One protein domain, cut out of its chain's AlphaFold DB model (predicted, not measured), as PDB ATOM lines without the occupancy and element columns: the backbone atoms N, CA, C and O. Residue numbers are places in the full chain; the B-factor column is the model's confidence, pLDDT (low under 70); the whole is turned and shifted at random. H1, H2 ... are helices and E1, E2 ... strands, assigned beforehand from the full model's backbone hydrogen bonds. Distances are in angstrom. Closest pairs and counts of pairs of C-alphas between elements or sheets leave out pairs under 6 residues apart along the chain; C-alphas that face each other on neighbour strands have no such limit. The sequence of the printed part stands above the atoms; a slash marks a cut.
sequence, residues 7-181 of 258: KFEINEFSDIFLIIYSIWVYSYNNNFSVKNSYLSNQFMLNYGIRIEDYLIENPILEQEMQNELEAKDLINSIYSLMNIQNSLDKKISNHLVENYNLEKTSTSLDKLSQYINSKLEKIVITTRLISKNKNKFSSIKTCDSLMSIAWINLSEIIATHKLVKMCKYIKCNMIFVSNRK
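Overview. This is residues 7 to 181 of the 258 residues of an uncharacterized protein of SAR202 cluster bacterium (UniProt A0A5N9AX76). Three helices, H5, H7 and H8, lie side by side as an up-and-down bundle, their centres making a triangle, and H1 crosses H8 and H5 with H2 and H3 following on from it; from this body the long hairpin E1 E2 reaches away as an arm. A small hairpin, E3 E4, packs on H5 and H1, H6 runs alongside H5, and residues 30 to 36 stick out. The printed part has 175 residues, with eight named helices and four named strands in the order H1 H2 H3 H4 H5 H6 H7 E1 E2 H8 E3 E4, and its class is mostly helix. Each hairpin of strands is an antiparallel sheet of two. The whole is compact, with a radius of gyration of the C-alphas of 17.0 A, and spans 57 by 37 by 31 A, only just elongated.

Arrangement. Near the first printed residue, residues 8 to 9 make a short antiparallel pairing with residues 142 to 143 of E2, residues 137 to 143. H1, residues 16 to 29, touches H8, residues 146 to 159, with residues 16 to 20 alone: the closest C-alphas, of Phe 17 and Ala 150, are 4.4 A apart, at a steep tilt of 64 degrees, opposite ways. H2, residues 38 to 47, forms a helical hairpin with H1 at a shallow tilt of 21 degrees, the closest C-alphas being those of Tyr 26 and Leu 39, 7.3 A. H3, residues 51 to 57, and H2 only just touch, with 3 pairs of C-alphas within 8 A, the closest those of Ser 40 and Ile 51, 6.0 A. H4, residues 59 to 65, touches H8, with C-alphas 61 and 146 closest at 6.6 A. H5, residues 68 to 86, and H1 only just touch, with 3 pairs of C-alphas within 8 A, the closest those of Tyr 21 and Ile 75, 6.1 A. H6, residues 90 to 100, is close to H5 but not clearly touching, at a shallow tilt of 4 degrees, opposite ways; C-alphas 83 and 93 are closest, 7.8 A. H7, residues 109 to 120, touches H5, the closest C-alphas being those of Ile 84 and Leu 109, 6.6 A. H7 touches H8 at a shallow tilt of 32 degrees, opposite ways, with C-alphas 120 and 151 closest at 6.9 A. H8 is the hub, touching H1, H4, H5 and H7. E1, residues 125 to 131, forms a hairpin with E2, where N 128 and O 140 are within hydrogen-bond range at 2.9 A. E3, residues 163 to 166, and E4, residues 175 to 178, form another, with N 165 and O 176 at 2.9 A. The closest C-alphas of H5 and E3, Met 82 and Val 164, are 5.5 A apart. In each of the eight helices every O i to N i+4 pair is within hydrogen-bond range.

Along the chain. H1 begins with C-alpha 16 at (139.706, 151.142, 78.187) and measures 19.9 A from first to last C-alpha. H5, the longest helix, runs 26.5 A to C-alpha 86 at (122.704, 162.801, 73.771). H8 measures 19.7 A, H7 16.0 A, E1 19.6 A and E2 19.7 A. E4 ends with C-alpha 178 at (129.512, 155.948, 67.831).

Size, cuts and confidence. The two C-alphas farthest apart are those of Ser 33 and Lys 134, 59.6 A. The printed part has no cut, and no link is long. The mean pLDDT of the printed part is 84.5, with residues 29 to 37 and 134 to 135 under 70.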
ATOM      1  N   LYS A   7     154.896 150.140  81.542       77.94
ATOM      2  CA  LYS A   7     154.517 151.206  80.625       77.94
ATOM      3  C   LYS A   7     153.526 150.640  79.620       77.94
ATOM      4  O   LYS A   7     153.868 149.709  78.898       77.94
ATOM      5  N   PHE A   8     152.328 151.201  79.584       81.88
ATOM      6  CA  PHE A   8     151.251 150.834  78.670       81.88
ATOM      7  C   PHE A   8     151.310 151.701  77.416       81.88
ATOM      8  O   PHE A   8     151.433 152.922  77.528       81.88
ATOM      9  N   GLU A   9     151.226 151.106  76.227       80.81
ATOM     10  CA  GLU A   9     151.186 151.863  74.974       80.81
ATOM     11  C   GLU A   9     149.800 152.485  74.767       80.81
ATOM     12  O   GLU A   9     148.795 151.789  74.715       80.81
ATOM     13  N   ILE A  10     149.731 153.810  74.603       79.69
ATOM     14  CA  ILE A  10     148.446 154.537  74.553       79.69
ATOM     15  C   ILE A  10     147.544 154.038  73.411       79.69
ATOM     16  O   ILE A  10     146.328 153.967  73.561       79.69
ATOM     17  N   ASN A  11     148.135 153.676  72.272       73.44
ATOM     18  CA  ASN A  11     147.388 153.315  71.065       73.44
ATOM     19  C   ASN A  11     146.790 151.896  71.106       73.44
ATOM     20  O   ASN A  11     146.000 151.562  70.228       73.44
ATOM     21  N   GLU A  12     147.169 151.062  72.078       73.12
ATOM     22  CA  GLU A  12     146.652 149.690  72.215       73.12
ATOM     23  C   GLU A  12     145.296 149.643  72.938       73.12
ATOM     24  O   GLU A  12     144.585 148.643  72.868       73.12
ATOM     25  N   PHE A  13     144.901 150.739  73.588       76.81
ATOM     26  CA  PHE A  13     143.761 150.791  74.496       76.81
ATOM     27  C   PHE A  13     142.805 151.918  74.093       76.81
ATOM     28  O   PHE A  13     142.732 152.934  74.774       76.81
ATOM     29  N   SER A  14     142.077 151.781  72.979       75.31
ATOM     30  CA  SER A  14     141.116 152.813  72.536       75.31
ATOM     31  C   SER A  14     139.825 152.851  73.363       75.31
ATOM     32  O   SER A  14     139.129 153.867  73.393       75.31
ATOM     33  N   ASP A  15     139.514 151.733  74.022       83.31
ATOM     34  CA  ASP A  15     138.209 151.473  74.629       83.31
ATOM     35  C   ASP A  15     138.316 151.247  76.150       83.31
ATOM     36  O   ASP A  15     137.331 150.873  76.791       83.31
ATOM     37  N   ILE A  16     139.485 151.488  76.769       89.75
ATOM     38  CA  ILE A  16     139.706 151.142  78.187       89.75
ATOM     39  C   ILE A  16     138.771 151.918  79.120       89.75
ATOM     40  O   ILE A  16     138.313 151.374  80.118       89.75
ATOM     41  N   PHE A  17     138.383 153.146  78.766       91.94
ATOM     42  CA  PHE A  17     137.397 153.899  79.549       91.94
ATOM     43  C   PHE A  17     135.998 153.249  79.531       91.94
ATOM     44  O   PHE A  17     135.273 153.330  80.523       91.94
ATOM     45  N   LEU A  18     135.620 152.573  78.433       91.62
ATOM     46  CA  LEU A  18     134.377 151.798  78.357       91.62
ATOM     47  C   LEU A  18     134.473 150.552  79.237       91.62
ATOM     48  O   LEU A  18     133.513 150.210  79.923       91.62
ATOM     49  N   ILE A  19     135.635 149.893  79.222       91.38
ATOM     50  CA  ILE A  19     135.917 148.729  80.063       91.38
ATOM     51  C   ILE A  19     135.821 149.115  81.542       91.38
ATOM     52  O   ILE A  19     135.061 148.486  82.273       91.38
ATOM     53  N   ILE A  20     136.495 150.191  81.959       92.38
ATOM     54  CA  ILE A  20     136.446 150.705  83.337       92.38
ATOM     55  C   ILE A  20     135.008 151.005  83.762       92.38
ATOM     56  O   ILE A  20     134.593 150.583  84.839       92.38
ATOM     57  N   TYR A  21     134.215 151.662  82.910       91.12
ATOM     58  CA  TYR A  21     132.802 151.903  83.203       91.12
ATOM     59  C   TYR A  21     132.025 150.603  83.424       91.12
ATOM     60  O   TYR A  21     131.303 150.475  84.415       91.12
ATOM     61  N   SER A  22     132.166 149.631  82.523       89.31
ATOM     62  CA  SER A  22     131.445 148.361  82.626       89.31
ATOM     63  C   SER A  22     131.828 147.581  83.878       89.31
ATOM     64  O   SER A  22     130.945 147.051  84.549       89.31
ATOM     65  N   ILE A  23     133.116 147.546  84.224       88.69
ATOM     66  CA  ILE A  23     133.593 146.898  85.448       88.69
ATOM     67  C   ILE A  23     133.058 147.638  86.674       88.69
ATOM     68  O   ILE A  23     132.559 147.001  87.594       88.69
ATOM     69  N   TRP A  24     133.093 148.971  86.689       88.19
ATOM     70  CA  TRP A  24     132.603 149.748  87.826       88.19
ATOM     71  C   TRP A  24     131.107 149.511  88.076       88.19
ATOM     72  O   TRP A  24     130.704 149.231  89.205       88.19
ATOM     73  N   VAL A  25     130.286 149.515  87.018       83.19
ATOM     74  CA  VAL A  25     128.855 149.176  87.110       83.19
ATOM     75  C   VAL A  25     128.660 147.732  87.577       83.19
ATOM     76  O   VAL A  25     127.773 147.456  88.383       83.19
ATOM     77  N   TYR A  26     129.472 146.797  87.080       81.81
ATOM     78  CA  TYR A  26     129.432 145.399  87.501       81.81
ATOM     79  C   TYR A  26     129.734 145.253  89.003       81.81
ATOM     80  O   TYR A  26     128.941 144.652  89.727       81.81
ATOM     81  N   SER A  27     130.801 145.886  89.490       80.00
ATOM     82  CA  SER A  27     131.188 145.882  90.905       80.00
ATOM     83  C   SER A  27     130.135 146.535  91.802       80.00
ATOM     84  O   SER A  27     129.835 146.005  92.867       80.00
ATOM     85  N   TYR A  28     129.514 147.632  91.356       73.00
ATOM     86  CA  TYR A  28     128.463 148.318  92.111       73.00
ATOM     87  C   TYR A  28     127.191 147.459  92.268       73.00
ATOM     88  O   TYR A  28     126.566 147.445  93.327       73.00
ATOM     89  N   ASN A  29     126.805 146.710  91.228       64.19
ATOM     90  CA  ASN A  29     125.597 145.869  91.244       64.19
ATOM     91  C   ASN A  29     125.754 144.558  92.038       64.19
ATOM     92  O   ASN A  29     124.752 143.926  92.374       64.19
ATOM     93  N   ASN A  30     126.976 144.126  92.353       54.88
ATOM     94  CA  ASN A  30     127.244 142.813  92.954       54.88
ATOM     95  C   ASN A  30     126.915 142.686  94.456       54.88
ATOM     96  O   ASN A  30     127.272 141.689  95.080       54.88
ATOM     97  N   ASN A  31     126.140 143.618  95.020       46.00
ATOM     98  CA  ASN A  31     125.501 143.443  96.328       46.00
ATOM     99  C   ASN A  31     124.234 142.547  96.310       46.00
ATOM    100  O   ASN A  31     123.679 142.307  97.378       46.00
ATOM    101  N   PHE A  32     123.772 141.997  95.170       38.09
ATOM    102  CA  PHE A  32     122.652 141.029  95.134       38.09
ATOM    103  C   PHE A  32     122.823 139.893  94.094       38.09
ATOM    104  O   PHE A  32     122.728 140.100  92.890       38.09
ATOM    105  N   SER A  33     123.061 138.678  94.602       37.47
ATOM    106  CA  SER A  33     122.637 137.322  94.170       37.47
ATOM    107  C   SER A  33     122.431 136.890  92.698       37.47
ATOM    108  O   SER A  33     121.949 135.775  92.508       37.47
ATOM    109  N   VAL A  34     122.784 137.640  91.651       42.88
ATOM    110  CA  VAL A  34     122.636 137.153  90.259       42.88
ATOM    111  C   VAL A  34     123.953 137.265  89.495       42.88
ATOM    112  O   VAL A  34     124.194 138.206  88.745       42.88
ATOM    113  N   LYS A  35     124.791 136.231  89.651       41.94
ATOM    114  CA  LYS A  35     126.096 136.015  88.987       41.94
ATOM    115  C   LYS A  35     126.060 135.955  87.442       41.94
ATOM    116  O   LYS A  35     127.082 135.691  86.828       41.94
ATOM    117  N   ASN A  36     124.920 136.223  86.805       52.94
ATOM    118  CA  ASN A  36     124.754 136.290  85.349       52.94
ATOM    119  C   ASN A  36     124.068 137.608  84.966       52.94
ATOM    120  O   ASN A  36     122.955 137.630  84.437       52.94
ATOM    121  N   SER A  37     124.710 138.738  85.270       67.19
ATOM    122  CA  SER A  37     124.192 140.024  84.815       67.19
ATOM    123  C   SER A  37     124.247 140.083  83.286       67.19
ATOM    124  O   SER A  37     125.228 139.688  82.651       67.19
ATOM    125  N   TYR A  38     123.192 140.614  82.668       74.25
ATOM    126  CA  TYR A  38     123.159 140.836  81.219       74.25
ATOM    127  C   TYR A  38     124.363 141.673  80.742       74.25
ATOM    128  O   TYR A  38     124.833 141.507  79.618       74.25
ATOM    129  N   LEU A  39     124.892 142.534  81.618       79.62
ATOM    130  CA  LEU A  39     126.121 143.288  81.406       79.62
ATOM    131  C   LEU A  39     127.331 142.378  81.140       79.62
ATOM    132  O   LEU A  39     128.015 142.607  80.148       79.62
ATOM    133  N   SER A  40     127.554 141.333  81.948       81.25
ATOM    134  CA  SER A  40     128.674 140.391  81.754       81.25
ATOM    135  C   SER A  40     128.575 139.662  80.407       81.25
ATOM    136  O   SER A  40     129.549 139.596  79.657       81.25
ATOM    137  N   ASN A  41     127.367 139.249  80.004       81.62
ATOM    138  CA  ASN A  41     127.145 138.646  78.683       81.62
ATOM    139  C   ASN A  41     127.466 139.614  77.534       81.62
ATOM    140  O   ASN A  41     128.075 139.218  76.543       81.62
ATOM    141  N   GLN A  42     127.069 140.888  77.637       83.62
ATOM    142  CA  GLN A  42     127.407 141.874  76.604       83.62
ATOM    143  C   GLN A  42     128.887 142.254  76.610       83.62
ATOM    144  O   GLN A  42     129.436 142.537  75.547       83.62
ATOM    145  N   PHE A  43     129.530 142.243  77.775       86.25
ATOM    146  CA  PHE A  43     130.966 142.448  77.898       86.25
ATOM    147  C   PHE A  43     131.729 141.330  77.177       86.25
ATOM    148  O   PHE A  43     132.527 141.621  76.290       86.25
ATOM    149  N   MET A  44     131.373 140.068  77.437       86.94
ATOM    150  CA  MET A  44     131.897 138.908  76.711       86.94
ATOM    151  C   MET A  44     131.678 139.032  75.199       86.94
ATOM    152  O   MET A  44     132.607 138.855  74.420       86.94
ATOM    153  N   LEU A  45     130.481 139.407  74.747       84.50
ATOM    154  CA  LEU A  45     130.221 139.568  73.311       84.50
ATOM    155  C   LEU A  45     131.078 140.649  72.641       84.50
ATOM    156  O   LEU A  45     131.355 140.534  71.449       84.50
ATOM    157  N   ASN A  46     131.464 141.691  73.375       83.56
ATOM    158  CA  ASN A  46     132.255 142.792  72.836       83.56
ATOM    159  C   ASN A  46     133.768 142.544  72.937       83.56
ATOM    160  O   ASN A  46     134.497 142.976  72.048       83.56
ATOM    161  N   TYR A  47     134.230 141.866  73.991       85.94
ATOM    162  CA  TYR A  47     135.657 141.746  74.317       85.94
ATOM    163  C   TYR A  47     136.189 140.309  74.318       85.94
ATOM    164  O   TYR A  47     137.390 140.107  74.451       85.94
ATOM    165  N   GLY A  48     135.331 139.302  74.147       87.31
ATOM    166  CA  GLY A  48     135.741 137.898  74.063       87.31
ATOM    167  C   GLY A  48     136.069 137.235  75.405       87.31
ATOM    168  O   GLY A  48     136.538 136.102  75.409       87.31
ATOM    169  N   ILE A  49     135.813 137.914  76.526       88.12
ATOM    170  CA  ILE A  49     136.148 137.458  77.880       88.12
ATOM    171  C   ILE A  49     135.120 137.976  78.894       88.12
ATOM    172  O   ILE A  49     134.531 139.038  78.687       88.12
ATOM    173  N   ARG A  50     134.857 137.227  79.974       87.56
ATOM    174  CA  ARG A  50     133.975 137.687  81.065       87.56
ATOM    175  C   ARG A  50     134.667 138.766  81.898       87.56
ATOM    176  O   ARG A  50     135.887 138.871  81.893       87.56
ATOM    177  N   ILE A  51     133.890 139.569  82.626       87.94
ATOM    178  CA  ILE A  51     134.435 140.672  83.434       87.94
ATOM    179  C   ILE A  51     135.382 140.148  84.521       87.94
ATOM    180  O   ILE A  51     136.454 140.709  84.732       87.94
ATOM    181  N   GLU A  52     134.995 139.066  85.190       86.75
ATOM    182  CA  GLU A  52     135.760 138.441  86.265       86.75
ATOM    183  C   GLU A  52     137.099 137.904  85.749       86.75
ATOM    184  O   GLU A  52     138.148 138.199  86.319       86.75
ATOM    185  N   ASP A  53     137.068 137.189  84.624       88.25
ATOM    186  CA  ASP A  53     138.265 136.651  83.975       88.25
ATOM    187  C   ASP A  53     139.178 137.786  83.478       88.25
ATOM    188  O   ASP A  53     140.394 137.738  83.655       88.25
ATOM    189  N   TYR A  54     138.595 138.865  82.941       88.75
ATOM    190  CA  TYR A  54     139.345 140.045  82.508       88.75
ATOM    191  C   TYR A  54     140.097 140.710  83.665       88.75
ATOM    192  O   TYR A  54     141.242 141.122  83.487       88.75
ATOM    193  N   LEU A  55     139.479 140.813  84.846       87.12
ATOM    194  CA  LEU A  55     140.132 141.356  86.041       87.12
ATOM    195  C   LEU A  55     141.293 140.471  86.507       87.12
ATOM    196  O   LEU A  55     142.369 140.996  86.791       87.12
ATOM    197  N   ILE A  56     141.112 139.146  86.500       87.31
ATOM    198  CA  ILE A  56     142.167 138.180  86.850       87.31
ATOM    199  C   ILE A  56     143.370 138.313  85.903       87.31
ATOM    200  O   ILE A  56     144.518 138.301  86.351       87.31
ATOM    201  N   GLU A  57     143.126 138.471  84.601       86.94
ATOM    202  CA  GLU A  57     144.185 138.671  83.602       86.94
ATOM    203  C   GLU A  57     144.834 140.065  83.681       86.94
ATOM    204  O   GLU A  57     145.974 140.249  83.244       86.94
ATOM    205  N   ASN A  58     144.150 141.046  84.282       85.75
ATOM    206  CA  ASN A  58     144.580 142.443  84.366       85.75
ATOM    207  C   ASN A  58     144.601 142.967  85.817       85.75
ATOM    208  O   ASN A  58     143.929 143.955  86.128       85.75
ATOM    209  N   PRO A  59     145.448 142.407  86.705       86.06
ATOM    210  CA  PRO A  59     145.459 142.752  88.132       86.06
ATOM    211  C   PRO A  59     145.831 144.216  88.414       86.06
ATOM    212  O   PRO A  59     145.497 144.762  89.459       86.06
ATOM    213  N   ILE A  60     146.517 144.878  87.476       87.31
ATOM    214  CA  ILE A  60     146.839 146.309  87.594       87.31
ATOM    215  C   ILE A  60     145.575 147.153  87.476       87.31
ATOM    216  O   ILE A  60     145.415 148.108  88.227       87.31
ATOM    217  N   LEU A  61     144.667 146.792  86.567       86.50
ATOM    218  CA  LEU A  61     143.401 147.499  86.430       86.50
ATOM    219  C   LEU A  61     142.548 147.326  87.685       86.50
ATOM    220  O   LEU A  61     141.983 148.298  88.175       86.50
ATOM    221  N   GLU A  62     142.487 146.102  88.215       84.75
ATOM    222  CA  GLU A  62     141.796 145.821  89.473       84.75
ATOM    223  C   GLU A  62     142.351 146.686  90.612       84.75
ATOM    224  O   GLU A  62     141.583 147.327  91.327       84.75
ATOM    225  N   GLN A  63     143.679 146.775  90.732       86.88
ATOM    226  CA  GLN A  63     144.342 147.606  91.736       86.88
ATOM    227  C   GLN A  63     144.040 149.101  91.553       86.88
ATOM    228  O   GLN A  63     143.720 149.778  92.528       86.88
ATOM    229  N   GLU A  64     144.123 149.633  90.332       87.56
ATOM    230  CA  GLU A  64     143.799 151.042  90.063       87.56
ATOM    231  C   GLU A  64     142.331 151.357  90.371       87.56
ATOM    232  O   GLU A  64     142.020 152.419  90.910       87.56
ATOM    233  N   MET A  65     141.428 150.413  90.107       84.38
ATOM    234  CA  MET A  65     140.007 150.559  90.409       84.38
ATOM    235  C   MET A  65     139.670 150.530  91.906       84.38
ATOM    236  O   MET A  65     138.578 150.965  92.274       84.38
ATOM    237  N   GLN A  66     140.587 150.092  92.777       84.50
ATOM    238  CA  GLN A  66     140.416 150.226  94.232       84.50
ATOM    239  C   GLN A  66     140.482 151.689  94.696       84.50
ATOM    240  O   GLN A  66     139.982 152.007  95.776       84.50
ATOM    241  N   ASN A  67     141.049 152.599  93.893       85.50
ATOM    242  CA  ASN A  67     140.939 154.037  94.137       85.50
ATOM    243  C   ASN A  67     139.534 154.530  93.752       85.50
ATOM    244  O   ASN A  67     139.316 155.103  92.681       85.50
ATOM    245  N   GLU A  68     138.571 154.299  94.646       82.69
ATOM    246  CA  GLU A  68     137.151 154.571  94.407       82.69
ATOM    247  C   GLU A  68     136.891 156.025  93.987       82.69
ATOM    248  O   GLU A  68     136.074 156.273  93.100       82.69
ATOM    249  N   LEU A  69     137.617 156.987  94.570       86.94
ATOM    250  CA  LEU A  69     137.457 158.406  94.259       86.94
ATOM    251  C   LEU A  69     137.810 158.702  92.795       86.94
ATOM    252  O   LEU A  69     137.045 159.359  92.093       86.94
ATOM    253  N   GLU A  70     138.965 158.222  92.336       89.00
ATOM    254  CA  GLU A  70     139.449 158.468  90.975       89.00
ATOM    255  C   GLU A  70     138.621 157.715  89.931       89.00
ATOM    256  O   GLU A  70     138.256 158.287  88.900       89.00
ATOM    257  N   ALA A  71     138.256 156.465  90.225       89.69
ATOM    258  CA  ALA A  71     137.359 155.688  89.380       89.69
ATOM    259  C   ALA A  71     136.003 156.393  89.237       89.69
ATOM    260  O   ALA A  71     135.564 156.666  88.119       89.69
ATOM    261  N   LYS A  72     135.370 156.768  90.356       90.12
ATOM    262  CA  LYS A  72     134.064 157.444  90.361       90.12
ATOM    263  C   LYS A  72     134.099 158.778  89.620       90.12
ATOM    264  O   LYS A  72     133.146 159.119  88.924       90.12
ATOM    265  N   ASP A  73     135.196 159.514  89.720       93.06
ATOM    266  CA  ASP A  73     135.382 160.779  89.017       93.06
ATOM    267  C   ASP A  73     135.438 160.612  87.485       93.06
ATOM    268  O   ASP A  73     134.779 161.347  86.734       93.06
ATOM    269  N   LEU A  74     136.144 159.582  87.007       94.44
ATOM    270  CA  LEU A  74     136.111 159.195  85.596       94.44
ATOM    271  C   LEU A  74     134.691 158.788  85.170       94.44
ATOM    272  O   LEU A  74     134.195 159.282  84.153       94.44
ATOM    273  N   ILE A  75     134.002 157.954  85.959       94.06
ATOM    274  CA  ILE A  75     132.631 157.509  85.652       94.06
ATOM    275  C   ILE A  75     131.659 158.694  85.580       94.06
ATOM    276  O   ILE A  75     130.883 158.804  84.627       94.06
ATOM    277  N   ASN A  76     131.730 159.629  86.527       94.06
ATOM    278  CA  ASN A  76     130.908 160.840  86.533       94.06
ATOM    279  C   ASN A  76     131.192 161.736  85.316       94.06
ATOM    280  O   ASN A  76     130.280 162.360  84.760       94.06
ATOM    281  N   SER A  77     132.439 161.773  84.846       95.81
ATOM    282  CA  SER A  77     132.817 162.508  83.634       95.81
ATOM    283  C   SER A  77     132.265 161.853  82.366       95.81
ATOM    284  O   SER A  77     131.723 162.550  81.504       95.81
ATOM    285  N   ILE A  78     132.294 160.518  82.283       94.75
ATOM    286  CA  ILE A  78     131.647 159.746  81.208       94.75
ATOM    287  C   ILE A  78     130.132 160.003  81.207       94.75
ATOM    288  O   ILE A  78     129.550 160.329  80.169       94.75
ATOM    289  N   TYR A  79     129.491 159.933  82.375       92.81
ATOM    290  CA  TYR A  79     128.062 160.200  82.535       92.81
ATOM    291  C   TYR A  79     127.680 161.634  82.138       92.81
ATOM    292  O   TYR A  79     126.667 161.861  81.464       92.81
ATOM    293  N   SER A  80     128.503 162.614  82.512       93.44
ATOM    294  CA  SER A  80     128.320 164.016  82.122       93.44
ATOM    295  C   SER A  80     128.410 164.179  80.609       93.44
ATOM    296  O   SER A  80     127.530 164.800  80.009       93.44
ATOM    297  N   LEU A  81     129.409 163.555  79.976       94.06
ATOM    298  CA  LEU A  81     129.574 163.584  78.526       94.06
ATOM    299  C   LEU A  81     128.347 163.004  77.815       94.06
ATOM    300  O   LEU A  81     127.796 163.639  76.915       94.06
ATOM    301  N   MET A  82     127.874 161.836  78.256       91.94
ATOM    302  CA  MET A  82     126.690 161.187  77.688       91.94
ATOM    303  C   MET A  82     125.445 162.074  77.782       91.94
ATOM    304  O   MET A  82     124.693 162.177  76.808       91.94
ATOM    305  N   ASN A  83     125.240 162.728  78.929       89.56
ATOM    306  CA  ASN A  83     124.140 163.667  79.143       89.56
ATOM    307  C   ASN A  83     124.211 164.870  78.202       89.56
ATOM    308  O   ASN A  83     123.207 165.214  77.580       89.56
ATOM    309  N   ILE A  84     125.387 165.494  78.102       90.25
ATOM    310  CA  ILE A  84     125.615 166.678  77.268       90.25
ATOM    311  C   ILE A  84     125.406 166.338  75.788       90.25
ATOM    312  O   ILE A  84     124.744 167.084  75.072       90.25
ATOM    313  N   GLN A  85     125.944 165.207  75.324       89.25
ATOM    314  CA  GLN A  85     125.941 164.844  73.905       89.25
ATOM    315  C   GLN A  85     124.599 164.307  73.399       89.25
ATOM    316  O   GLN A  85     124.261 164.517  72.234       89.25
ATOM    317  N   ASN A  86     123.863 163.570  74.234       82.44
ATOM    318  CA  ASN A  86     122.704 162.801  73.771       82.44
ATOM    319  C   ASN A  86     121.378 163.245  74.375       82.44
ATOM    320  O   ASN A  86     120.360 162.683  73.977       82.44
ATOM    321  N   SER A  87     121.385 164.186  75.327       77.44
ATOM    322  CA  SER A  87     120.203 164.536  76.123       77.44
ATOM    323  C   SER A  87     119.524 163.267  76.639       77.44
ATOM    324  O   SER A  87     118.415 162.938  76.217       77.44
ATOM    325  N   LEU A  88     120.248 162.505  77.474       75.25
ATOM    326  CA  LEU A  88     119.763 161.229  78.004       75.25
ATOM    327  C   LEU A  88     118.319 161.372  78.490       75.25
ATOM    328  O   LEU A  88     117.976 162.338  79.172       75.25
ATOM    329  N   ASP A  89     117.490 160.395  78.122       74.69
ATOM    330  CA  ASP A  89     116.104 160.339  78.571       74.69
ATOM    331  C   ASP A  89     116.049 160.471  80.098       74.69
ATOM    332  O   ASP A  89     116.864 159.872  80.805       74.69
ATOM    333  N   LYS A  90     115.095 161.253  80.611       77.62
ATOM    334  CA  LYS A  90     114.993 161.541  82.047       77.62
ATOM    335  C   LYS A  90     114.892 160.260  82.880       77.62
ATOM    336  O   LYS A  90     115.479 160.206  83.953       77.62
ATOM    337  N   LYS A  91     114.221 159.214  82.383       74.00
ATOM    338  CA  LYS A  91     114.131 157.917  83.073       74.00
ATOM    339  C   LYS A  91     115.492 157.227  83.138       74.00
ATOM    340  O   LYS A  91     115.842 156.693  84.182       74.00
ATOM    341  N   ILE A  92     116.276 157.276  82.057       73.56
ATOM    342  CA  ILE A  92     117.639 156.716  82.026       73.56
ATOM    343  C   ILE A  92     118.554 157.508  82.963       73.56
ATOM    344  O   ILE A  92     119.275 156.918  83.760       73.56
ATOM    345  N   SER A  93     118.505 158.840  82.898       77.25
ATOM    346  CA  SER A  93     119.300 159.710  83.769       77.25
ATOM    347  C   SER A  93     118.968 159.477  85.244       77.25
ATOM    348  O   SER A  93     119.885 159.274  86.033       77.25
ATOM    349  N   ASN A  94     117.684 159.418  85.606       77.00
ATOM    350  CA  ASN A  94     117.253 159.119  86.971       77.00
ATOM    351  C   ASN A  94     117.698 157.724  87.414       77.00
ATOM    352  O   ASN A  94     118.271 157.598  88.487       77.00
ATOM    353  N   HIS A  95     117.525 156.698  86.572       76.12
ATOM    354  CA  HIS A  95     117.985 155.343  86.881       76.12
ATOM    355  C   HIS A  95     119.483 155.314  87.203       76.12
ATOM    356  O   HIS A  95     119.882 154.677  88.175       76.12
ATOM    357  N   LEU A  96     120.299 156.032  86.426       79.00
ATOM    358  CA  LEU A  96     121.740 156.121  86.652       79.00
ATOM    359  C   LEU A  96     122.094 156.865  87.950       79.00
ATOM    360  O   LEU A  96     123.004 156.453  88.660       79.00
ATOM    361  N   VAL A  97     121.373 157.934  88.287       82.12
ATOM    362  CA  VAL A  97     121.576 158.667  89.549       82.12
ATOM    363  C   VAL A  97     121.159 157.810  90.745       82.12
ATOM    364  O   VAL A  97     121.936 157.647  91.676       82.12
ATOM    365  N   GLU A  98     119.963 157.229  90.709       78.25
ATOM    366  CA  GLU A  98     119.367 156.492  91.829       78.25
ATOM    367  C   GLU A  98     120.085 155.169  92.112       78.25
ATOM    368  O   GLU A  98     120.284 154.813  93.268       78.25
ATOM    369  N   ASN A  99     120.478 154.435  91.065       74.25
ATOM    370  CA  ASN A  99     121.051 153.096  91.231       74.25
ATOM    371  C   ASN A  99     122.572 153.098  91.301       74.25
ATOM    372  O   ASN A  99     123.126 152.115  91.769       74.25
ATOM    373  N   TYR A 100     123.243 154.163  90.855       77.50
ATOM    374  CA  TYR A 100     124.706 154.224  90.820       77.50
ATOM    375  C   TYR A 100     125.286 155.470  91.503       77.50
ATOM    376  O   TYR A 100     126.499 155.639  91.525       77.50
ATOM    377  N   ASN A 101     124.473 156.359  92.083       82.69
ATOM    378  CA  ASN A 101     124.953 157.600  92.709       82.69
ATOM    379  C   ASN A 101     125.874 158.419  91.781       82.69
ATOM    380  O   ASN A 101     126.897 158.961  92.219       82.69
ATOM    381  N   LEU A 102     125.539 158.455  90.485       84.88
ATOM    382  CA  LEU A 102     126.287 159.218  89.492       84.88
ATOM    383  C   LEU A 102     125.891 160.685  89.522       84.88
ATOM    384  O   LEU A 102     124.712 161.038  89.521       84.88
ATOM    385  N   GLU A 103     126.896 161.544  89.458       86.44
ATOM    386  CA  GLU A 103     126.736 162.987  89.526       86.44
ATOM    387  C   GLU A 103     127.309 163.649  88.277       86.44
ATOM    388  O   GLU A 103     128.277 163.185  87.670       86.44
ATOM    389  N   LYS A 104     126.692 164.759  87.862       83.50
ATOM    390  CA  LYS A 104     127.221 165.550  86.751       83.50
ATOM    391  C   LYS A 104     128.407 166.368  87.250       83.50
ATOM    392  O   LYS A 104     128.217 167.298  88.025       83.50
ATOM    393  N   THR A 105     129.601 166.093  86.736       82.31
ATOM    394  CA  THR A 105     130.782 166.942  86.955       82.31
ATOM    395  C   THR A 105     130.674 168.272  86.211       82.31
ATOM    396  O   THR A 105     131.353 169.237  86.552       82.31
ATOM    397  N   SER A 106     129.843 168.355  85.166       86.62
ATOM    398  CA  SER A 106     129.705 169.557  84.340       86.62
ATOM    399  C   SER A 106     128.364 169.644  83.614       86.62
ATOM    400  O   SER A 106     127.717 168.639  83.321       86.62
ATOM    401  N   THR A 107     127.954 170.878  83.295       84.06
ATOM    402  CA  THR A 107     126.689 171.182  82.600       84.06
ATOM    403  C   THR A 107     126.851 171.495  81.112       84.06
ATOM    404  O   THR A 107     125.862 171.473  80.385       84.06
ATOM    405  N   SER A 108     128.071 171.777  80.647       91.31
ATOM    406  CA  SER A 108     128.387 172.045  79.240       91.31
ATOM    407  C   SER A 108     129.665 171.328  78.816       91.31
ATOM    408  O   SER A 108     130.495 170.969  79.656       91.31
ATOM    409  N   LEU A 109     129.825 171.131  77.503       91.56
ATOM    410  CA  LEU A 109     131.005 170.468  76.949       91.56
ATOM    411  C   LEU A 109     132.289 171.258  77.236       91.56
ATOM    412  O   LEU A 109     133.308 170.647  77.541       91.56
ATOM    413  N   ASP A 110     132.230 172.592  77.212       93.00
ATOM    414  CA  ASP A 110     133.387 173.450  77.492       93.00
ATOM    415  C   ASP A 110     133.899 173.260  78.923       93.00
ATOM    416  O   ASP A 110     135.090 173.047  79.135       93.00
ATOM    417  N   LYS A 111     132.987 173.259  79.907       94.06
ATOM    418  CA  LYS A 111     133.334 173.027  81.317       94.06
ATOM    419  C   LYS A 111     133.888 171.622  81.535       94.06
ATOM    420  O   LYS A 111     134.894 171.465  82.219       94.06
ATOM    421  N   LEU A 112     133.276 170.617  80.903       95.00
ATOM    422  CA  LEU A 112     133.764 169.242  80.983       95.00
ATOM    423  C   LEU A 112     135.155 169.101  80.349       95.00
ATOM    424  O   LEU A 112     136.009 168.409  80.890       95.00
ATOM    425  N   SER A 113     135.402 169.788  79.233       94.44
ATOM    426  CA  SER A 113     136.705 169.779  78.558       94.44
ATOM    427  C   SER A 113     137.780 170.447  79.414       94.44
ATOM    428  O   SER A 113     138.870 169.903  79.555       94.44
ATOM    429  N   GLN A 114     137.467 171.579  80.054       94.62
ATOM    430  CA  GLN A 114     138.363 172.223  81.024       94.62
ATOM    431  C   GLN A 114     138.679 171.296  82.203       94.62
ATOM    432  O   GLN A 114     139.835 171.176  82.602       94.62
ATOM    433  N   TYR A 115     137.666 170.601  82.724       95.19
ATOM    434  CA  TYR A 115     137.848 169.633  83.798       95.19
ATOM    435  C   TYR A 115     138.773 168.482  83.386       95.19
ATOM    436  O   TYR A 115     139.752 168.205  84.080       95.19
ATOM    437  N   ILE A 116     138.516 167.863  82.232       95.12
ATOM    438  CA  ILE A 116     139.347 166.780  81.691       95.12
ATOM    439  C   ILE A 116     140.781 167.264  81.456       95.12
ATOM    440  O   ILE A 116     141.715 166.563  81.830       95.12
ATOM    441  N   ASN A 117     140.980 168.477  80.934       94.88
ATOM    442  CA  ASN A 117     142.319 169.043  80.755       94.88
ATOM    443  C   ASN A 117     143.098 169.121  82.076       94.88
ATOM    444  O   ASN A 117     144.253 168.706  82.117       94.88
ATOM    445  N   SER A 118     142.457 169.526  83.176       94.75
ATOM    446  CA  SER A 118     143.104 169.539  84.501       94.75
ATOM    447  C   SER A 118     143.514 168.144  85.005       94.75
ATOM    448  O   SER A 118     144.422 168.014  85.829       94.75
ATOM    449  N   LYS A 119     142.848 167.082  84.524       94.94
ATOM    450  CA  LYS A 119     143.250 165.690  84.782       94.94
ATOM    451  C   LYS A 119     144.430 165.299  83.905       94.94
ATOM    452  O   LYS A 119     145.399 164.750  84.418       94.94
ATOM    453  N   LEU A 120     144.374 165.638  82.617       94.12
ATOM    454  CA  LEU A 120     145.432 165.349  81.650       94.12
ATOM    455  C   LEU A 120     146.764 166.019  82.009       94.12
ATOM    456  O   LEU A 120     147.808 165.409  81.810       94.12
ATOM    457  N   GLU A 121     146.744 167.225  82.583       93.75
ATOM    458  CA  GLU A 121     147.949 167.945  83.037       93.75
ATOM    459  C   GLU A 121     148.789 167.159  84.054       93.75
ATOM    460  O   GLU A 121     149.996 167.372  84.163       93.75
ATOM    461  N   LYS A 122     148.167 166.234  84.791       92.12
ATOM    462  CA  LYS A 122     148.841 165.400  85.796       92.12
ATOM    463  C   LYS A 122     149.418 164.113  85.208       92.12
ATOM    464  O   LYS A 122     150.165 163.418  85.892       92.12
ATOM    465  N   ILE A 123     149.070 163.778  83.965       92.62
ATOM    466  CA  ILE A 123     149.447 162.518  83.333       92.62
ATOM    467  C   ILE A 123     150.821 162.656  82.684       92.62
ATOM    468  O   ILE A 123     151.039 163.461  81.779       92.62
ATOM    469  N   VAL A 124     151.752 161.801  83.105       90.94
ATOM    470  CA  VAL A 124     153.085 161.727  82.506       90.94
ATOM    471  C   VAL A 124     153.061 160.764  81.322       90.94
ATOM    472  O   VAL A 124     152.807 159.568  81.468       90.94
ATOM    473  N   ILE A 125     153.365 161.287  80.132       90.00
ATOM    474  CA  ILE A 125     153.522 160.494  78.910       90.00
ATOM    475  C   ILE A 125     155.007 160.403  78.572       90.00
ATOM    476  O   ILE A 125     155.666 161.407  78.303       90.00
ATOM    477  N   THR A 126     155.532 159.183  78.516       89.50
ATOM    478  CA  THR A 126     156.873 158.945  77.972       89.50
ATOM    479  C   THR A 126     156.767 158.691  76.474       89.50
ATOM    480  O   THR A 126     155.973 157.863  76.040       89.50
ATOM    481  N   THR A 127     157.593 159.360  75.671       88.06
ATOM    482  CA  THR A 127     157.693 159.085  74.231       88.06
ATOM    483  C   THR A 127     159.048 158.461  73.921       88.06
ATOM    484  O   THR A 127     160.077 159.041  74.260       88.06
ATOM    485  N   ARG A 128     159.066 157.302  73.250       85.69
ATOM    486  CA  ARG A 128     160.288 156.722  72.663       85.69
ATOM    487  C   ARG A 128     160.191 156.700  71.144       85.69
ATOM    488  O   ARG A 128     159.123 156.455  70.590       85.69
ATOM    489  N   LEU A 129     161.316 156.892  70.467       85.44
ATOM    490  CA  LEU A 129     161.417 156.701  69.022       85.44
ATOM    491  C   LEU A 129     161.905 155.284  68.723       85.44
ATOM    492  O   LEU A 129     162.856 154.807  69.337       85.44
ATOM    493  N   ILE A 130     161.264 154.623  67.765       83.00
ATOM    494  CA  ILE A 130     161.665 153.309  67.258       83.00
ATOM    495  C   ILE A 130     162.009 153.438  65.784       83.00
ATOM    496  O   ILE A 130     161.234 153.992  65.003       83.00
ATOM    497  N   SER A 131     163.167 152.902  65.403       82.81
ATOM    498  CA  SER A 131     163.565 152.777  64.003       82.81
ATOM    499  C   SER A 131     162.737 151.688  63.317       82.81
ATOM    500  O   SER A 131     162.747 150.538  63.749       82.81
ATOM    501  N   LYS A 132     162.039 152.038  62.232       75.38
ATOM    502  CA  LYS A 132     161.302 151.102  61.363       75.38
ATOM    503  C   LYS A 132     162.087 150.731  60.091       75.38
ATOM    504  O   LYS A 132     161.487 150.261  59.130       75.38
ATOM    505  N   ASN A 133     163.417 150.900  60.107       74.38
ATOM    506  CA  ASN A 133     164.371 150.828  58.980       74.38
ATOM    507  C   ASN A 133     164.509 152.133  58.170       74.38
ATOM    508  O   ASN A 133     163.593 152.948  58.124       74.38
ATOM    509  N   LYS A 134     165.688 152.314  57.541       65.06
ATOM    510  CA  LYS A 134     166.099 153.417  56.633       65.06
ATOM    511  C   LYS A 134     165.346 154.742  56.846       65.06
ATOM    512  O   LYS A 134     164.369 155.024  56.156       65.06
ATOM    513  N   ASN A 135     165.847 155.570  57.766       67.81
ATOM    514  CA  ASN A 135     165.394 156.946  58.028       67.81
ATOM    515  C   ASN A 135     163.897 157.111  58.352       67.81
ATOM    516  O   ASN A 135     163.378 158.225  58.296       67.81
ATOM    517  N   LYS A 136     163.192 156.034  58.718       77.12
ATOM    518  CA  LYS A 136     161.814 156.097  59.210       77.12
ATOM    519  C   LYS A 136     161.786 155.786  60.698       77.12
ATOM    520  O   LYS A 136     162.148 154.690  61.124       77.12
ATOM    521  N   PHE A 137     161.313 156.753  61.474       79.62
ATOM    522  CA  PHE A 137     161.055 156.597  62.899       79.62
ATOM    523  C   PHE A 137     159.551 156.559  63.148       79.62
ATOM    524  O   PHE A 137     158.783 157.254  62.485       79.62
ATOM    525  N   SER A 138     159.132 155.765  64.126       83.12
ATOM    526  CA  SER A 138     157.803 155.857  64.728       83.12
ATOM    527  C   SER A 138     157.934 156.212  66.199       83.12
ATOM    528  O   SER A 138     158.783 155.653  66.890       83.12
ATOM    529  N   SER A 139     157.083 157.107  66.691       83.44
ATOM    530  CA  SER A 139     156.971 157.380  68.120       83.44
ATOM    531  C   SER A 139     156.044 156.362  68.778       83.44
ATOM    532  O   SER A 139     154.900 156.222  68.346       83.44
ATOM    533  N   ILE A 140     156.506 155.718  69.843       85.62
ATOM    534  CA  ILE A 140     155.641 155.011  70.787       85.62
ATOM    535  C   ILE A 140     155.460 155.905  72.004       85.62
ATOM    536  O   ILE A 140     156.438 156.391  72.575       85.62
ATOM    537  N   LYS A 141     154.200 156.133  72.370       87.50
ATOM    538  CA  LYS A 141     153.816 156.888  73.559       87.50
ATOM    539  C   LYS A 141     153.320 155.910  74.607       87.50
ATOM    540  O   LYS A 141     152.453 155.090  74.306       87.50
ATOM    541  N   THR A 142     153.851 156.019  75.815       88.25
ATOM    542  CA  THR A 142     153.490 155.146  76.924       88.25
ATOM    543  C   THR A 142     153.083 155.929  78.159       88.25
ATOM    544  O   THR A 142     153.644 156.996  78.422       88.25
ATOM    545  N   CYS A 143     152.180 155.355  78.944       89.00
ATOM    546  CA  CYS A 143     151.772 155.854  80.250       89.00
ATOM    547  C   CYS A 143     151.932 154.755  81.308       89.00
ATOM    548  O   CYS A 143     151.884 153.575  80.974       89.00
ATOM    549  N   ASP A 144     152.119 155.136  82.566       86.44
ATOM    550  CA  ASP A 144     152.309 154.184  83.668       86.44
ATOM    551  C   ASP A 144     150.973 153.720  84.289       86.44
ATOM    552  O   ASP A 144     150.980 152.895  85.196       86.44
ATOM    553  N   SER A 145     149.830 154.232  83.805       89.81
ATOM    554  CA  SER A 145     148.504 153.954  84.368       89.81
ATOM    555  C   SER A 145     147.420 153.746  83.305       89.81
ATOM    556  O   SER A 145     147.350 154.493  82.322       89.81
ATOM    557  N   LEU A 146     146.539 152.763  83.521       90.81
ATOM    558  CA  LEU A 146     145.388 152.494  82.647       90.81
ATOM    559  C   LEU A 146     144.281 153.537  82.842       90.81
ATOM    560  O   LEU A 146     143.682 153.973  81.858       90.81
ATOM    561  N   MET A 147     144.065 154.017  84.069       91.75
ATOM    562  CA  MET A 147     143.185 155.158  84.360       91.75
ATOM    563  C   MET A 147     143.626 156.421  83.617       91.75
ATOM    564  O   MET A 147     142.803 157.143  83.051       91.75
ATOM    565  N   SER A 148     144.934 156.664  83.544       92.75
ATOM    566  CA  SER A 148     145.477 157.772  82.754       92.75
ATOM    567  C   SER A 148     145.181 157.614  81.259       92.75
ATOM    568  O   SER A 148     144.750 158.565  80.604       92.75
ATOM    569  N   ILE A 149     145.335 156.406  80.711       93.38
ATOM    570  CA  ILE A 149     144.943 156.117  79.324       93.38
ATOM    571  C   ILE A 149     143.436 156.322  79.122       93.38
ATOM    572  O   ILE A 149     143.033 156.877  78.104       93.38
ATOM    573  N   ALA A 150     142.602 155.961  80.095       94.75
ATOM    574  CA  ALA A 150     141.159 156.158  80.017       94.75
ATOM    575  C   ALA A 150     140.766 157.641  79.924       94.75
ATOM    576  O   ALA A 150     139.927 158.008  79.098       94.75
ATOM    577  N   TRP A 151     141.415 158.513  80.704       95.31
ATOM    578  CA  TRP A 151     141.256 159.966  80.573       95.31
ATOM    579  C   TRP A 151     141.700 160.474  79.199       95.31
ATOM    580  O   TRP A 151     141.015 161.304  78.594       95.31
ATOM    581  N   ILE A 152     142.810 159.944  78.673       94.69
ATOM    582  CA  ILE A 152     143.291 160.271  77.326       94.69
ATOM    583  C   ILE A 152     142.268 159.838  76.268       94.69
ATOM    584  O   ILE A 152     141.907 160.659  75.425       94.69
ATOM    585  N   ASN A 153     141.730 158.616  76.335       93.62
ATOM    586  CA  ASN A 153     140.680 158.167  75.416       93.62
ATOM    587  C   ASN A 153     139.455 159.077  75.485       93.62
ATOM    588  O   ASN A 153     138.944 159.492  74.448       93.62
ATOM    589  N   LEU A 154     138.991 159.422  76.692       94.12
ATOM    590  CA  LEU A 154     137.829 160.291  76.863       94.12
ATOM    591  C   LEU A 154     138.056 161.662  76.206       94.12
ATOM    592  O   LEU A 154     137.162 162.188  75.539       94.12
ATOM    593  N   SER A 155     139.267 162.212  76.331       94.81
ATOM    594  CA  SER A 155     139.649 163.454  75.655       94.81
ATOM    595  C   SER A 155     139.660 163.316  74.129       94.81
ATOM    596  O   SER A 155     139.177 164.204  73.424       94.81
ATOM    597  N   GLU A 156     140.118 162.177  73.604       93.06
ATOM    598  CA  GLU A 156     140.124 161.891  72.169       93.06
ATOM    599  C   GLU A 156     138.699 161.773  71.617       93.06
ATOM    600  O   GLU A 156     138.404 162.297  70.541       93.06
ATOM    601  N   ILE A 157     137.785 161.142  72.358       92.75
ATOM    602  CA  ILE A 157     136.362 161.068  72.000       92.75
ATOM    603  C   ILE A 157     135.768 162.471  71.829       92.75
ATOM    604  O   ILE A 157     135.065 162.718  70.844       92.75
ATOM    605  N   ILE A 158     136.073 163.391  72.750       92.38
ATOM    606  CA  ILE A 158     135.621 164.786  72.670       92.38
ATOM    607  C   ILE A 158     136.244 165.483  71.457       92.38
ATOM    608  O   ILE A 158     135.515 166.062  70.650       92.38
ATOM    609  N   ALA A 159     137.566 165.380  71.295       92.25
ATOM    610  CA  ALA A 159     138.307 166.028  70.212       92.25
ATOM    611  C   ALA A 159     137.889 165.530  68.818       92.25
ATOM    612  O   ALA A 159     137.894 166.291  67.854       92.25
ATOM    613  N   THR A 160     137.496 164.260  68.707       91.75
ATOM    614  CA  THR A 160     137.039 163.641  67.452       91.75
ATOM    615  C   THR A 160     135.524 163.716  67.256       91.75
ATOM    616  O   THR A 160     134.999 163.143  66.300       91.75
ATOM    617  N   HIS A 161     134.805 164.425  68.136       90.88
ATOM    618  CA  HIS A 161     133.348 164.589  68.102       90.88
ATOM    619  C   HIS A 161     132.565 163.266  68.050       90.88
ATOM    620  O   HIS A 161     131.456 163.198  67.508       90.88
ATOM    621  N   LYS A 162     133.128 162.202  68.627       92.38
ATOM    622  CA  LYS A 162     132.445 160.918  68.774       92.38
ATOM    623  C   LYS A 162     131.425 160.997  69.909       92.38
ATOM    624  O   LYS A 162     131.581 161.758  70.864       92.38
ATOM    625  N   LEU A 163     130.367 160.197  69.806       91.62
ATOM    626  CA  LEU A 163     129.279 160.169  70.780       91.62
ATOM    627  C   LEU A 163     129.438 158.971  71.712       91.62
ATOM    628  O   LEU A 163     129.461 157.837  71.230       91.62
ATOM    629  N   VAL A 164     129.474 159.208  73.023       92.81
ATOM    630  CA  VAL A 164     129.366 158.147  74.038       92.81
ATOM    631  C   VAL A 164     127.900 157.938  74.358       92.81
ATOM    632  O   VAL A 164     127.190 158.899  74.645       92.81
ATOM    633  N   LYS A 165     127.415 156.702  74.287       89.88
ATOM    634  CA  LYS A 165     125.991 156.375  74.396       89.88
ATOM    635  C   LYS A 165     125.769 155.164  75.277       89.88
ATOM    636  O   LYS A 165     126.561 154.235  75.243       89.88
ATOM    637  N   MET A 166     124.641 155.139  75.981       87.50
ATOM    638  CA  MET A 166     124.139 153.923  76.617       87.50
ATOM    639  C   MET A 166     123.326 153.114  75.609       87.50
ATOM    640  O   MET A 166     122.579 153.684  74.804       87.50
ATOM    641  N   CYS A 167     123.459 151.791  75.643       86.44
ATOM    642  CA  CYS A 167     122.603 150.911  74.860       86.44
ATOM    643  C   CYS A 167     121.127 151.138  75.228       86.44
ATOM    644  O   CYS A 167     120.765 151.147  76.398       86.44
ATOM    645  N   LYS A 168     120.252 151.301  74.228       85.88
ATOM    646  CA  LYS A 168     118.807 151.484  74.453       85.88
ATOM    647  C   LYS A 168     118.059 150.187  74.770       85.88
ATOM    648  O   LYS A 168     116.848 150.228  74.974       85.88
ATOM    649  N   TYR A 169     118.716 149.028  74.726       83.94
ATOM    650  CA  TYR A 169     118.053 147.790  75.118       83.94
ATOM    651  C   TYR A 169     117.911 147.754  76.642       83.94
ATOM    652  O   TYR A 169     118.903 147.881  77.341       83.94
ATOM    653  N   ILE A 170     116.688 147.564  77.147       76.06
ATOM    654  CA  ILE A 170     116.341 147.775  78.562       76.06
ATOM    655  C   ILE A 170     117.122 146.904  79.554       76.06
ATOM    656  O   ILE A 170     117.323 147.309  80.691       76.06
ATOM    657  N   LYS A 171     117.580 145.718  79.134       77.69
ATOM    658  CA  LYS A 171     118.414 144.849  79.977       77.69
ATOM    659  C   LYS A 171     119.913 145.175  79.869       77.69
ATOM    660  O   LYS A 171     120.713 144.564  80.566       77.69
ATOM    661  N   CYS A 172     120.316 146.085  78.981       78.44
ATOM    662  CA  CYS A 172     121.711 146.380  78.666       78.44
ATOM    663  C   CYS A 172     122.184 147.705  79.261       78.44
ATOM    664  O   CYS A 172     121.774 148.768  78.804       78.44
ATOM    665  N   ASN A 173     123.164 147.629  80.163       77.69
ATOM    666  CA  ASN A 173     123.801 148.810  80.750       77.69
ATOM    667  C   ASN A 173     125.159 149.162  80.117       77.69
ATOM    668  O   ASN A 173     125.869 150.024  80.626       77.69
ATOM    669  N   MET A 174     125.521 148.519  79.000       85.44
ATOM    670  CA  MET A 174     126.765 148.825  78.288       85.44
ATOM    671  C   MET A 174     126.722 150.229  77.691       85.44
ATOM    672  O   MET A 174     125.754 150.609  77.018       85.44
ATOM    673  N   ILE A 175     127.826 150.947  77.853       90.00
ATOM    674  CA  ILE A 175     128.116 152.138  77.065       90.00
ATOM    675  C   ILE A 175     128.929 151.771  75.823       90.00
ATOM    676  O   ILE A 175     129.641 150.768  75.796       90.00
ATOM    677  N   PHE A 176     128.790 152.564  74.769       91.62
ATOM    678  CA  PHE A 176     129.500 152.376  73.511       91.62
ATOM    679  C   PHE A 176     129.766 153.718  72.830       91.62
ATOM    680  O   PHE A 176     129.079 154.714  73.076       91.62
ATOM    681  N   VAL A 177     130.752 153.730  71.937       91.94
ATOM    682  CA  VAL A 177     131.115 154.898  71.134       91.94
ATOM    683  C   VAL A 177     130.503 154.787  69.742       91.94
ATOM    684  O   VAL A 177     130.471 153.719  69.133       91.94
ATOM    685  N   SER A 178     130.012 155.900  69.201       91.19
ATOM    686  CA  SER A 178     129.512 155.948  67.831       91.19
ATOM    687  C   SER A 178     129.778 157.280  67.147       91.19
ATOM    688  O   SER A 178     129.598 158.345  67.728       91.19
ATOM    689  N   ASN A 179     130.077 157.215  65.850       90.50
ATOM    690  CA  ASN A 179     130.122 158.392  64.980       90.50
ATOM    691  C   ASN A 179     128.715 158.853  64.551       90.50
ATOM    692  O   ASN A 179     128.552 159.924  63.974       90.50
ATOM    693  N   ARG A 180     127.674 158.031  64.765       88.00
ATOM    694  CA  ARG A 180     126.324 158.271  64.233       88.00
ATOM    695  C   ARG A 180     125.355 158.649  65.341       88.00
ATOM    696  O   ARG A 180     125.126 157.867  66.266       88.00
ATOM    697  N   LYS A 181     124.663 159.783  65.186       86.81
ATOM    698  CA  LYS A 181     123.563 160.199  66.079       86.81
ATOM    699  C   LYS A 181     122.429 159.169  66.144       86.81
ATOM    700  O   LYS A 181     121.890 158.954  67.223       86.81
TER     701      LYS A 181